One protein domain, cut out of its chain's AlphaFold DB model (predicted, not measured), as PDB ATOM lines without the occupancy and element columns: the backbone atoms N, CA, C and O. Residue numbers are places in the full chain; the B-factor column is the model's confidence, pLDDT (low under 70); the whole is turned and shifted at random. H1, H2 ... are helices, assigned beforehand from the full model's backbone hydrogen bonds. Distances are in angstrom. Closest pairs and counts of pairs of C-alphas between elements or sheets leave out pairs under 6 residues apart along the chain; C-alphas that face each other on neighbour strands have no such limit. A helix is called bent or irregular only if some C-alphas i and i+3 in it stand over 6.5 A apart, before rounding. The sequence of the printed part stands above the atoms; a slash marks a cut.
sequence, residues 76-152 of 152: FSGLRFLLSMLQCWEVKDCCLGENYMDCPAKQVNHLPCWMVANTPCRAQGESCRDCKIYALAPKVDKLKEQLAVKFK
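AT A GLANCE: This is residues 76 to 152 of the 152 residues of the protein "HTH merR-type domain-containing protein" of Candidatus Marinimicrobia bacterium CG1_02_48_14 (UniProt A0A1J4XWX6). Four short helices, H1 to H4, long loops and H5a, the first arm of the bent helix H5, make up a small body; the second arm, H5b, turns away from H5a at a steep angle, and residues 145 to 152 stick out from the body. No helix clearly touches another. The printed part has 77 residues, 43 of them in five named helices in the order H1 to H5, with no named strand: all helix. The whole is compact, with a radius of gyration of the C-alphas of 13.0 A, yet elongated, spanning 43 by 23 by 21 A.

HOW THE PARTS SIT: Start at H1, residues 76 to 84. H2, residues 97 to 102, is irregular, with C-alphas 98 and 101 7.8 A apart; it is close to but not clearly touching H3, residues 104 to 107, the closest C-alphas being Tyr 100 and Lys 106, 7.6 A. H4, residues 120 to 123, is only just apart from H3, the closest C-alphas 8.2 A apart. H5, residues 132 to 151, was assigned as one helix by its hydrogen bonds but is bent, with C-alphas 139 and 142 7.3 A apart; its arms H5a, residues 132 to 139, and H5b, residues 142 to 151, stand at a steep tilt of 67 degrees. H5a is itself irregular, with C-alphas 135 and 138 7.1 A apart. H1 is close to but not clearly touching H5a, at a steep tilt of 54 degrees, opposite ways; the closest C-alphas are Leu 83 and Ala 137, 6.6 A. O i to N i+4 pairs are all within hydrogen-bond range in H1, but in 0 of 2 in H2 (i+3: 2 of 3), 1 of 4 in H5a (i+3: 3 of 5) and 4 of 6 in H5b; H3 and H4 are too short for such a pair.

IN THESE COORDINATES: Find C-alpha 76 at (3.496, 45.604, 43.534); from there H1 runs 12.3 A. H2 spans 10.2 A, H3 5.1 A and H4 4.9 A. Find C-alpha 132 at (-17.361, 39.451, 40.994), where H5a begins its 12.0 A; H5b runs 15.3 A to C-alpha 151 at (0.794, 59.819, 27.006).

THE WHOLE: The C-alphas of Gly 125 and Lys 152, the two farthest apart, are 44.2 A apart. The printed part has no cut; the links H1 to H2 and H3 to H4 are long. Residues 141 to 152 have pLDDT under 70.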
ATOM      1  N   PHE A  76       4.724  45.925  42.801       96.25
ATOM      2  CA  PHE A  76       3.496  45.604  43.534       96.25
ATOM      3  C   PHE A  76       2.617  46.825  43.814       96.25
ATOM      4  O   PHE A  76       1.396  46.724  43.747       96.25
ATOM      5  N   SER A  77       3.207  47.989  44.088       95.50
ATOM      6  CA  SER A  77       2.447  49.232  44.271       95.50
ATOM      7  C   SER A  77       1.723  49.644  42.990       95.50
ATOM      8  O   SER A  77       0.541  49.965  43.036       95.50
ATOM      9  N   GLY A  78       2.395  49.551  41.839       93.44
ATOM     10  CA  GLY A  78       1.792  49.797  40.531       93.44
ATOM     11  C   GLY A  78       0.652  48.828  40.234       93.44
ATOM     12  O   GLY A  78      -0.412  49.255  39.807       93.44
ATOM     13  N   LEU A  79       0.821  47.536  40.530       94.00
ATOM     14  CA  LEU A  79      -0.256  46.551  40.388       94.00
ATOM     15  C   LEU A  79      -1.460  46.865  41.283       94.00
ATOM     16  O   LEU A  79      -2.588  46.845  40.800       94.00
ATOM     17  N   ARG A  80      -1.242  47.191  42.561       95.62
ATOM     18  CA  ARG A  80      -2.329  47.560  43.484       95.62
ATOM     19  C   ARG A  80      -3.075  48.807  43.019       95.62
ATOM     20  O   ARG A  80      -4.301  48.814  43.053       95.62
ATOM     21  N   PHE A  81      -2.354  49.804  42.515       93.06
ATOM     22  CA  PHE A  81      -2.951  50.995  41.915       93.06
ATOM     23  C   PHE A  81      -3.735  50.679  40.634       93.06
ATOM     24  O   PHE A  81      -4.802  51.230  40.406       93.06
ATOM     25  N   LEU A  82      -3.264  49.757  39.789       91.06
ATOM     26  CA  LEU A  82      -4.064  49.335  38.635       91.06
ATOM     27  C   LEU A  82      -5.358  48.636  39.066       91.06
ATOM     28  O   LEU A  82      -6.409  48.839  38.467       91.06
ATOM     29  N   LEU A  83      -5.285  47.825  40.119       92.19
ATOM     30  CA  LEU A  83      -6.418  47.060  40.629       92.19
ATOM     31  C   LEU A  83      -7.421  47.917  41.414       92.19
ATOM     32  O   LEU A  83      -8.595  47.553  41.474       92.19
ATOM     33  N   SER A  84      -7.004  49.053  41.980       92.62
ATOM     34  CA  SER A  84      -7.906  50.007  42.646       92.62
ATOM     35  C   SER A  84      -8.858  50.708  41.676       92.62
ATOM     36  O   SER A  84      -9.896  51.212  42.096       92.62
ATOM     37  N   MET A  85      -8.556  50.691  40.375       89.19
ATOM     38  CA  MET A  85      -9.444  51.228  39.343       89.19
ATOM     39  C   MET A  85     -10.670  50.346  39.073       89.19
ATOM     40  O   MET A  85     -11.564  50.773  38.348       89.19
ATOM     41  N   LEU A  86     -10.751  49.138  39.643       89.94
ATOM     42  CA  LEU A  86     -11.931  48.282  39.523       89.94
ATOM     43  C   LEU A  86     -13.102  48.859  40.329       89.94
ATOM     44  O   LEU A  86     -13.105  48.852  41.561       89.94
ATOM     45  N   GLN A  87     -14.122  49.323  39.614       89.12
ATOM     46  CA  GLN A  87     -15.284  49.993  40.181       89.12
ATOM     47  C   GLN A  87     -16.399  48.988  40.466       89.12
ATOM     48  O   GLN A  87     -17.022  48.448  39.554       89.12
ATOM     49  N   CYS A  88     -16.649  48.692  41.745       92.00
ATOM     50  CA  CYS A  88     -17.574  47.616  42.092       92.00
ATOM     51  C   CYS A  88     -19.031  47.897  41.707       92.00
ATOM     52  O   CYS A  88     -19.742  46.973  41.312       92.00
ATOM     53  N   TRP A  89     -19.432  49.165  41.788       91.50
ATOM     54  CA  TRP A  89     -20.779  49.653  41.496       91.50
ATOM     55  C   TRP A  89     -21.153  49.579  40.011       91.50
ATOM     56  O   TRP A  89     -22.333  49.591  39.695       91.50
ATOM     57  N   GLU A  90     -20.183  49.461  39.100       88.69
ATOM     58  CA  GLU A  90     -20.456  49.279  37.664       88.69
ATOM     59  C   GLU A  90     -20.687  47.807  37.286       88.69
ATOM     60  O   GLU A  90     -21.149  47.497  36.193       88.69
ATOM     61  N   VAL A  91     -20.320  46.879  38.175       88.38
ATOM     62  CA  VAL A  91     -20.209  45.445  37.855       88.38
ATOM     63  C   VAL A  91     -21.205  44.597  38.638       88.38
ATOM     64  O   VAL A  91     -21.635  43.541  38.164       88.38
ATOM     65  N   LYS A  92     -21.539  44.996  39.865       88.56
ATOM     66  CA  LYS A  92     -22.492  44.276  40.708       88.56
ATOM     67  C   LYS A  92     -23.387  45.240  41.473       88.56
ATOM     68  O   LYS A  92     -22.999  46.381  41.710       88.56
ATOM     69  N   ASP A  93     -24.513  44.719  41.944       87.50
ATOM     70  CA  ASP A  93     -25.414  45.425  42.850       87.50
ATOM     71  C   ASP A  93     -24.664  45.755  44.146       87.50
ATOM     72  O   ASP A  93     -24.383  44.895  44.986       87.50
ATOM     73  N   CYS A  94     -24.218  47.005  44.251       89.12
ATOM     74  CA  CYS A  94     -23.444  47.472  45.385       89.12
ATOM     75  C   CYS A  94     -24.343  47.520  46.622       89.12
ATOM     76  O   CYS A  94     -25.412  48.118  46.588       89.12
ATOM     77  N   CYS A  95     -23.862  46.986  47.743       89.81
ATOM     78  CA  CYS A  95     -24.546  47.062  49.038       89.81
ATOM     79  C   CYS A  95     -24.825  48.496  49.543       89.81
ATOM     80  O   CYS A  95     -25.613  48.664  50.467       89.81
ATOM     81  N   LEU A  96     -24.189  49.516  48.953       91.44
ATOM     82  CA  LEU A  96     -24.460  50.932  49.224       91.44
ATOM     83  C   LEU A  96     -25.410  51.588  48.206       91.44
ATOM     84  O   LEU A  96     -25.787  52.738  48.404       91.44
ATOM     85  N   GLY A  97     -25.784  50.901  47.123       90.88
ATOM     86  CA  GLY A  97     -26.625  51.462  46.064       90.88
ATOM     87  C   GLY A  97     -26.084  52.792  45.532       90.88
ATOM     88  O   GLY A  97     -24.911  52.893  45.167       90.88
ATOM     89  N   GLU A  98     -26.934  53.819  45.536       91.19
ATOM     90  CA  GLU A  98     -26.607  55.188  45.109       91.19
ATOM     91  C   GLU A  98     -25.528  55.857  45.981       91.19
ATOM     92  O   GLU A  98     -24.779  56.701  45.495       91.19
ATOM     93  N   ASN A  99     -25.353  55.408  47.230       93.75
ATOM     94  CA  ASN A  99     -24.355  55.930  48.171       93.75
ATOM     95  C   ASN A  99     -22.967  55.289  47.991       93.75
ATOM     96  O   ASN A  99     -22.135  55.310  48.895       93.75
ATOM     97  N   TYR A 100     -22.671  54.682  46.834       91.69
ATOM     98  CA  TYR A 100     -21.378  54.026  46.579       91.69
ATOM     99  C   TYR A 100     -20.166  54.961  46.759       91.69
ATOM    100  O   TYR A 100     -19.054  54.481  46.993       91.69
ATOM    101  N   MET A 101     -20.369  56.279  46.664       91.69
ATOM    102  CA  MET A 101     -19.342  57.298  46.904       91.69
ATOM    103  C   MET A 101     -18.825  57.289  48.351       91.69
ATOM    104  O   MET A 101     -17.650  57.582  48.576       91.69
ATOM    105  N   ASP A 102     -19.644  56.844  49.303       93.31
ATOM    106  CA  ASP A 102     -19.282  56.741  50.720       93.31
ATOM    107  C   ASP A 102     -18.474  55.473  51.031       93.31
ATOM    108  O   ASP A 102     -18.023  55.250  52.157       93.31
ATOM    109  N   CYS A 103     -18.254  54.612  50.032       94.06
ATOM    110  CA  CYS A 103     -17.476  53.396  50.207       94.06
ATOM    111  C   CYS A 103     -16.020  53.729  50.579       94.06
ATOM    112  O   CYS A 103     -15.333  54.402  49.807       94.06
ATOM    113  N   PRO A 104     -15.454  53.159  51.660       94.81
ATOM    114  CA  PRO A 104     -14.041  53.350  51.987       94.81
ATOM    115  C   PRO A 104     -13.089  52.938  50.854       94.81
ATOM    116  O   PRO A 104     -12.044  53.553  50.668       94.81
ATOM    117  N   ALA A 105     -13.461  51.940  50.042       94.19
ATOM    118  CA  ALA A 105     -12.673  51.556  48.871       94.19
ATOM    119  C   ALA A 105     -12.726  52.578  47.722       94.19
ATOM    120  O   ALA A 105     -11.821  52.588  46.899       94.19
ATOM    121  N   LYS A 106     -13.742  53.452  47.664       92.25
ATOM    122  CA  LYS A 106     -13.772  54.591  46.734       92.25
ATOM    123  C   LYS A 106     -12.801  55.688  47.168       92.25
ATOM    124  O   LYS A 106     -12.173  56.318  46.324       92.25
ATOM    125  N   GLN A 107     -12.683  55.892  48.479       90.62
ATOM    126  CA  GLN A 107     -11.826  56.916  49.080       90.62
ATOM    127  C   GLN A 107     -10.336  56.529  49.046       90.62
ATOM    128  O   GLN A 107      -9.462  57.393  49.045       90.62
ATOM    129  N   VAL A 108     -10.024  55.229  48.968       92.19
ATOM    130  CA  VAL A 108      -8.652  54.707  48.870       92.19
ATOM    131  C   VAL A 108      -8.309  54.359  47.419       92.19
ATOM    132  O   VAL A 108      -8.653  53.296  46.918       92.19
ATOM    133  N   ASN A 109      -7.558  55.232  46.746       89.00
ATOM    134  CA  ASN A 109      -7.251  55.104  45.313       89.00
ATOM    135  C   ASN A 109      -6.018  54.243  44.967       89.00
ATOM    136  O   ASN A 109      -5.709  54.080  43.790       89.00
ATOM    137  N   HIS A 110      -5.292  53.701  45.947       93.06
ATOM    138  CA  HIS A 110      -4.033  52.971  45.723       93.06
ATOM    139  C   HIS A 110      -4.090  51.496  46.138       93.06
ATOM    140  O   HIS A 110      -3.103  50.774  45.989       93.06
ATOM    141  N   LEU A 111      -5.235  51.044  46.657       95.62
ATOM    142  CA  LEU A 111      -5.483  49.657  47.035       95.62
ATOM    143  C   LEU A 111      -6.764  49.165  46.362       95.62
ATOM    144  O   LEU A 111      -7.749  49.900  46.329       95.62
ATOM    145  N   PRO A 112      -6.802  47.919  45.871       95.38
ATOM    146  CA  PRO A 112      -8.058  47.318  45.457       95.38
ATOM    147  C   PRO A 112      -8.994  47.122  46.649       95.38
ATOM    148  O   PRO A 112      -8.555  46.950  47.789       95.38
ATOM    149  N   CYS A 113     -10.302  47.074  46.383       95.12
ATOM    150  CA  CYS A 113     -11.316  47.026  47.438       95.12
ATOM    151  C   CYS A 113     -11.135  45.848  48.412       95.12
ATOM    152  O   CYS A 113     -11.427  45.977  49.597       95.12
ATOM    153  N   TRP A 114     -10.601  44.711  47.950       95.62
ATOM    154  CA  TRP A 114     -10.340  43.534  48.787       95.62
ATOM    155  C   TRP A 114      -9.126  43.669  49.718       95.62
ATOM    156  O   TRP A 114      -8.879  42.780  50.530       95.62
ATOM    157  N   MET A 115      -8.369  44.761  49.645       96.38
ATOM    158  CA  MET A 115      -7.335  45.093  50.629       96.38
ATOM    159  C   MET A 115      -7.811  46.135  51.649       96.38
ATOM    160  O   MET A 115      -7.142  46.355  52.654       96.38
ATOM    161  N   VAL A 116      -8.977  46.749  51.433       95.56
ATOM    162  CA  VAL A 116      -9.537  47.759  52.334       95.56
ATOM    163  C   VAL A 116     -10.325  47.062  53.449       95.56
ATOM    164  O   VAL A 116     -11.298  46.353  53.192       95.56
ATOM    165  N   ALA A 117      -9.881  47.243  54.698       87.12
ATOM    166  CA  ALA A 117     -10.365  46.478  55.852       87.12
ATOM    167  C   ALA A 117     -11.867  46.661  56.143       87.12
ATOM    168  O   ALA A 117     -12.536  45.684  56.467       87.12
ATOM    169  N   ASN A 118     -12.397  47.874  55.960       88.25
ATOM    170  CA  ASN A 118     -13.728  48.272  56.439       88.25
ATOM    171  C   ASN A 118     -14.734  48.498  55.300       88.25
ATOM    172  O   ASN A 118     -15.533  49.429  55.339       88.25
ATOM    173  N   THR A 119     -14.682  47.687  54.244       94.38
ATOM    174  CA  THR A 119     -15.681  47.783  53.170       94.38
ATOM    175  C   THR A 119     -17.042  47.244  53.635       94.38
ATOM    176  O   THR A 119     -17.078  46.188  54.272       94.38
ATOM    177  N   PRO A 120     -18.174  47.900  53.305       95.00
ATOM    178  CA  PRO A 120     -19.494  47.441  53.744       95.00
ATOM    179  C   PRO A 120     -19.838  46.022  53.284       95.00
ATOM    180  O   PRO A 120     -20.361  45.241  54.072       95.00
ATOM    181  N   CYS A 121     -19.450  45.633  52.065       94.62
ATOM    182  CA  CYS A 121     -19.644  44.264  51.576       94.62
ATOM    183  C   CYS A 121     -18.920  43.224  52.448       94.62
ATOM    184  O   CYS A 121     -19.486  42.182  52.768       94.62
ATOM    185  N   ARG A 122     -17.692  43.517  52.897       92.19
ATOM    186  CA  ARG A 122     -16.962  42.644  53.826       92.19
ATOM    187  C   ARG A 122     -17.631  42.603  55.196       92.19
ATOM    188  O   ARG A 122     -17.729  41.527  55.773       92.19
ATOM    189  N   ALA A 123     -18.096  43.744  55.704       92.62
ATOM    190  CA  ALA A 123     -18.819  43.812  56.976       92.62
ATOM    191  C   ALA A 123     -20.134  43.009  56.943       92.62
ATOM    192  O   ALA A 123     -20.535  42.443  57.954       92.62
ATOM    193  N   GLN A 124     -20.760  42.899  55.769       92.00
ATOM    194  CA  GLN A 124     -21.941  42.066  55.516       92.00
ATOM    195  C   GLN A 124     -21.613  40.577  55.294       92.00
ATOM    196  O   GLN A 124     -22.512  39.785  55.025       92.00
ATOM    197  N   GLY A 125     -20.344  40.173  55.411       91.00
ATOM    198  CA  GLY A 125     -19.919  38.776  55.300       91.00
ATOM    199  C   GLY A 125     -19.580  38.311  53.883       91.00
ATOM    200  O   GLY A 125     -19.363  37.117  53.680       91.00
ATOM    201  N   GLU A 126     -19.492  39.207  52.892       92.06
ATOM    202  CA  GLU A 126     -19.078  38.803  51.548       92.06
ATOM    203  C   GLU A 126     -17.613  38.333  51.510       92.06
ATOM    204  O   GLU A 126     -16.682  39.028  51.935       92.06
ATOM    205  N   SER A 127     -17.387  37.176  50.885       93.44
ATOM    206  CA  SER A 127     -16.050  36.680  50.558       93.44
ATOM    207  C   SER A 127     -15.467  37.454  49.375       93.44
ATOM    208  O   SER A 127     -15.979  37.394  48.256       93.44
ATOM    209  N   CYS A 128     -14.340  38.146  49.578       94.56
ATOM    210  CA  CYS A 128     -13.649  38.820  48.474       94.56
ATOM    211  C   CYS A 128     -13.156  37.841  47.400       94.56
ATOM    212  O   CYS A 128     -13.099  38.224  46.238       94.56
ATOM    213  N   ARG A 129     -12.824  36.598  47.767       93.44
ATOM    214  CA  ARG A 129     -12.375  35.576  46.813       93.44
ATOM    215  C   ARG A 129     -13.476  35.196  45.822       93.44
ATOM    216  O   ARG A 129     -13.182  34.964  44.654       93.44
ATOM    217  N   ASP A 130     -14.718  35.182  46.292       91.81
ATOM    218  CA  ASP A 130     -15.894  34.795  45.506       91.81
ATOM    219  C   ASP A 130     -16.620  36.018  44.912       91.81
ATOM    220  O   ASP A 130     -17.630  35.902  44.218       91.81
ATOM    221  N   CYS A 131     -16.089  37.222  45.146       93.00
ATOM    222  CA  CYS A 131     -16.654  38.471  44.662       93.00
ATOM    223  C   CYS A 131     -16.399  38.667  43.159       93.00
ATOM    224  O   CYS A 131     -15.271  38.535  42.673       93.00
ATOM    225  N   LYS A 132     -17.433  39.121  42.432       91.38
ATOM    226  CA  LYS A 132     -17.361  39.451  40.994       91.38
ATOM    227  C   LYS A 132     -16.221  40.426  40.661       91.38
ATOM    228  O   LYS A 132     -15.646  40.337  39.585       91.38
ATOM    229  N   ILE A 133     -15.866  41.320  41.585       93.00
ATOM    230  CA  ILE A 133     -14.815  42.330  41.380       93.00
ATOM    231  C   ILE A 133     -13.424  41.708  41.399       93.00
ATOM    232  O   ILE A 133     -12.613  41.990  40.524       93.00
ATOM    233  N   TYR A 134     -13.159  40.811  42.348       93.62
ATOM    234  CA  TYR A 134     -11.893  40.083  42.391       93.62
ATOM    235  C   TYR A 134     -11.742  39.165  41.169       93.62
ATOM    236  O   TYR A 134     -10.671  39.095  40.573       93.62
ATOM    237  N   ALA A 135     -12.834  38.545  40.710       90.62
ATOM    238  CA  ALA A 135     -12.836  37.730  39.493       90.62
ATOM    239  C   ALA A 135     -12.499  38.520  38.208       90.62
ATOM    240  O   ALA A 135     -12.086  37.921  37.211       90.62
ATOM    241  N   LEU A 136     -12.650  39.852  38.209       88.75
ATOM    242  CA  LEU A 136     -12.234  40.715  37.098       88.75
ATOM    243  C   LEU A 136     -10.747  41.060  37.114       88.75
ATOM    244  O   LEU A 136     -10.237  41.473  36.072       88.75
ATOM    245  N   ALA A 137     -10.044  40.863  38.232       88.81
ATOM    246  CA  ALA A 137      -8.639  41.224  38.365       88.81
ATOM    247  C   ALA A 137      -7.778  40.733  37.180       88.81
ATOM    248  O   ALA A 137      -7.083  41.560  36.594       88.81
ATOM    249  N   PRO A 138      -7.876  39.477  36.688       85.94
ATOM    250  CA  PRO A 138      -7.061  39.009  35.558       85.94
ATOM    251  C   PRO A 138      -7.270  39.741  34.234       85.94
ATOM    252  O   PRO A 138      -6.440  39.599  33.342       85.94
ATOM    253  N   LYS A 139      -8.354  40.509  34.098       81.62
ATOM    254  CA  LYS A 139      -8.706  41.245  32.879       81.62
ATOM    255  C   LYS A 139      -8.150  42.673  32.846       81.62
ATOM    256  O   LYS A 139      -8.331  43.354  31.844       81.62
ATOM    257  N   VAL A 140      -7.471  43.139  33.900       73.00
ATOM    258  CA  VAL A 140      -6.841  44.481  33.917       73.00
ATOM    259  C   VAL A 140      -5.547  44.547  33.101       73.00
ATOM    260  O   VAL A 140      -4.849  45.558  33.097       73.00
ATOM    261  N   ASP A 141      -5.189  43.463  32.417       68.25
ATOM    262  CA  ASP A 141      -3.891  43.288  31.790       68.25
ATOM    263  C   ASP A 141      -3.611  44.252  30.634       68.25
ATOM    264  O   ASP A 141      -2.478  44.709  30.484       68.25
ATOM    265  N   LYS A 142      -4.647  44.612  29.874       66.12
ATOM    266  CA  LYS A 142      -4.561  45.560  28.753       66.12
ATOM    267  C   LYS A 142      -4.533  47.025  29.184       66.12
ATOM    268  O   LYS A 142      -4.332  47.907  28.351       66.12
ATOM    269  N   LEU A 143      -4.717  47.310  30.474       62.12
ATOM    270  CA  LEU A 143      -4.903  48.679  30.937       62.12
ATOM    271  C   LEU A 143      -3.623  49.510  30.790       62.12
ATOM    272  O   LEU A 143      -3.695  50.672  30.408       62.12
ATOM    273  N   LYS A 144      -2.436  48.921  31.002       60.03
ATOM    274  CA  LYS A 144      -1.168  49.642  30.791       60.03
ATOM    275  C   LYS A 144      -0.975  50.037  29.326       60.03
ATOM    276  O   LYS A 144      -0.535  51.148  29.064       60.03
ATOM    277  N   GLU A 145      -1.315  49.162  28.382       63.25
ATOM    278  CA  GLU A 145      -1.240  49.461  26.946       63.25
ATOM    279  C   GLU A 145      -2.227  50.573  26.570       63.25
ATOM    280  O   GLU A 145      -1.855  51.532  25.901       63.25
ATOM    281  N   GLN A 146      -3.455  50.509  27.091       57.09
ATOM    282  CA  GLN A 146      -4.477  51.540  26.889       57.09
ATOM    283  C   GLN A 146      -4.101  52.894  27.511       57.09
ATOM    284  O   GLN A 146      -4.426  53.939  26.951       57.09
ATOM    285  N   LEU A 147      -3.410  52.894  28.653       56.78
ATOM    286  CA  LEU A 147      -2.912  54.110  29.302       56.78
ATOM    287  C   LEU A 147      -1.651  54.650  28.615       56.78
ATOM    288  O   LEU A 147      -1.507  55.862  28.498       56.78
ATOM    289  N   ALA A 148      -0.770  53.784  28.107       53.59
ATOM    290  CA  ALA A 148       0.447  54.180  27.397       53.59
ATOM    291  C   ALA A 148       0.157  54.926  26.083       53.59
ATOM    292  O   ALA A 148       0.955  55.764  25.674       53.59
ATOM    293  N   VAL A 149      -0.992  54.667  25.448       46.38
ATOM    294  CA  VAL A 149      -1.451  55.415  24.264       46.38
ATOM    295  C   VAL A 149      -1.868  56.850  24.614       46.38
ATOM    296  O   VAL A 149      -1.772  57.726  23.766       46.38
ATOM    297  N   LYS A 150      -2.284  57.125  25.859       41.94
ATOM    298  CA  LYS A 150      -2.752  58.462  26.271       41.94
ATOM    299  C   LYS A 150      -1.631  59.447  26.629       41.94
ATOM    300  O   LYS A 150      -1.927  60.609  26.883       41.94
ATOM    301  N   PHE A 151      -0.376  58.996  26.663       38.53
ATOM    302  CA  PHE A 151       0.794  59.819  27.006       38.53
ATOM    303  C   PHE A 151       1.826  59.906  25.866       38.53
ATOM    304  O   PHE A 151       3.003  60.154  26.125       38.53
ATOM    305  N   LYS A 152       1.399  59.682  24.618       38.78
ATOM    306  CA  LYS A 152       2.183  59.976  23.412       38.78
ATOM    307  C   LYS A 152       1.582  61.143  22.651       38.78
ATOM    308  O   LYS A 152       0.335  61.204  22.591       38.78
TER     309      LYS A 152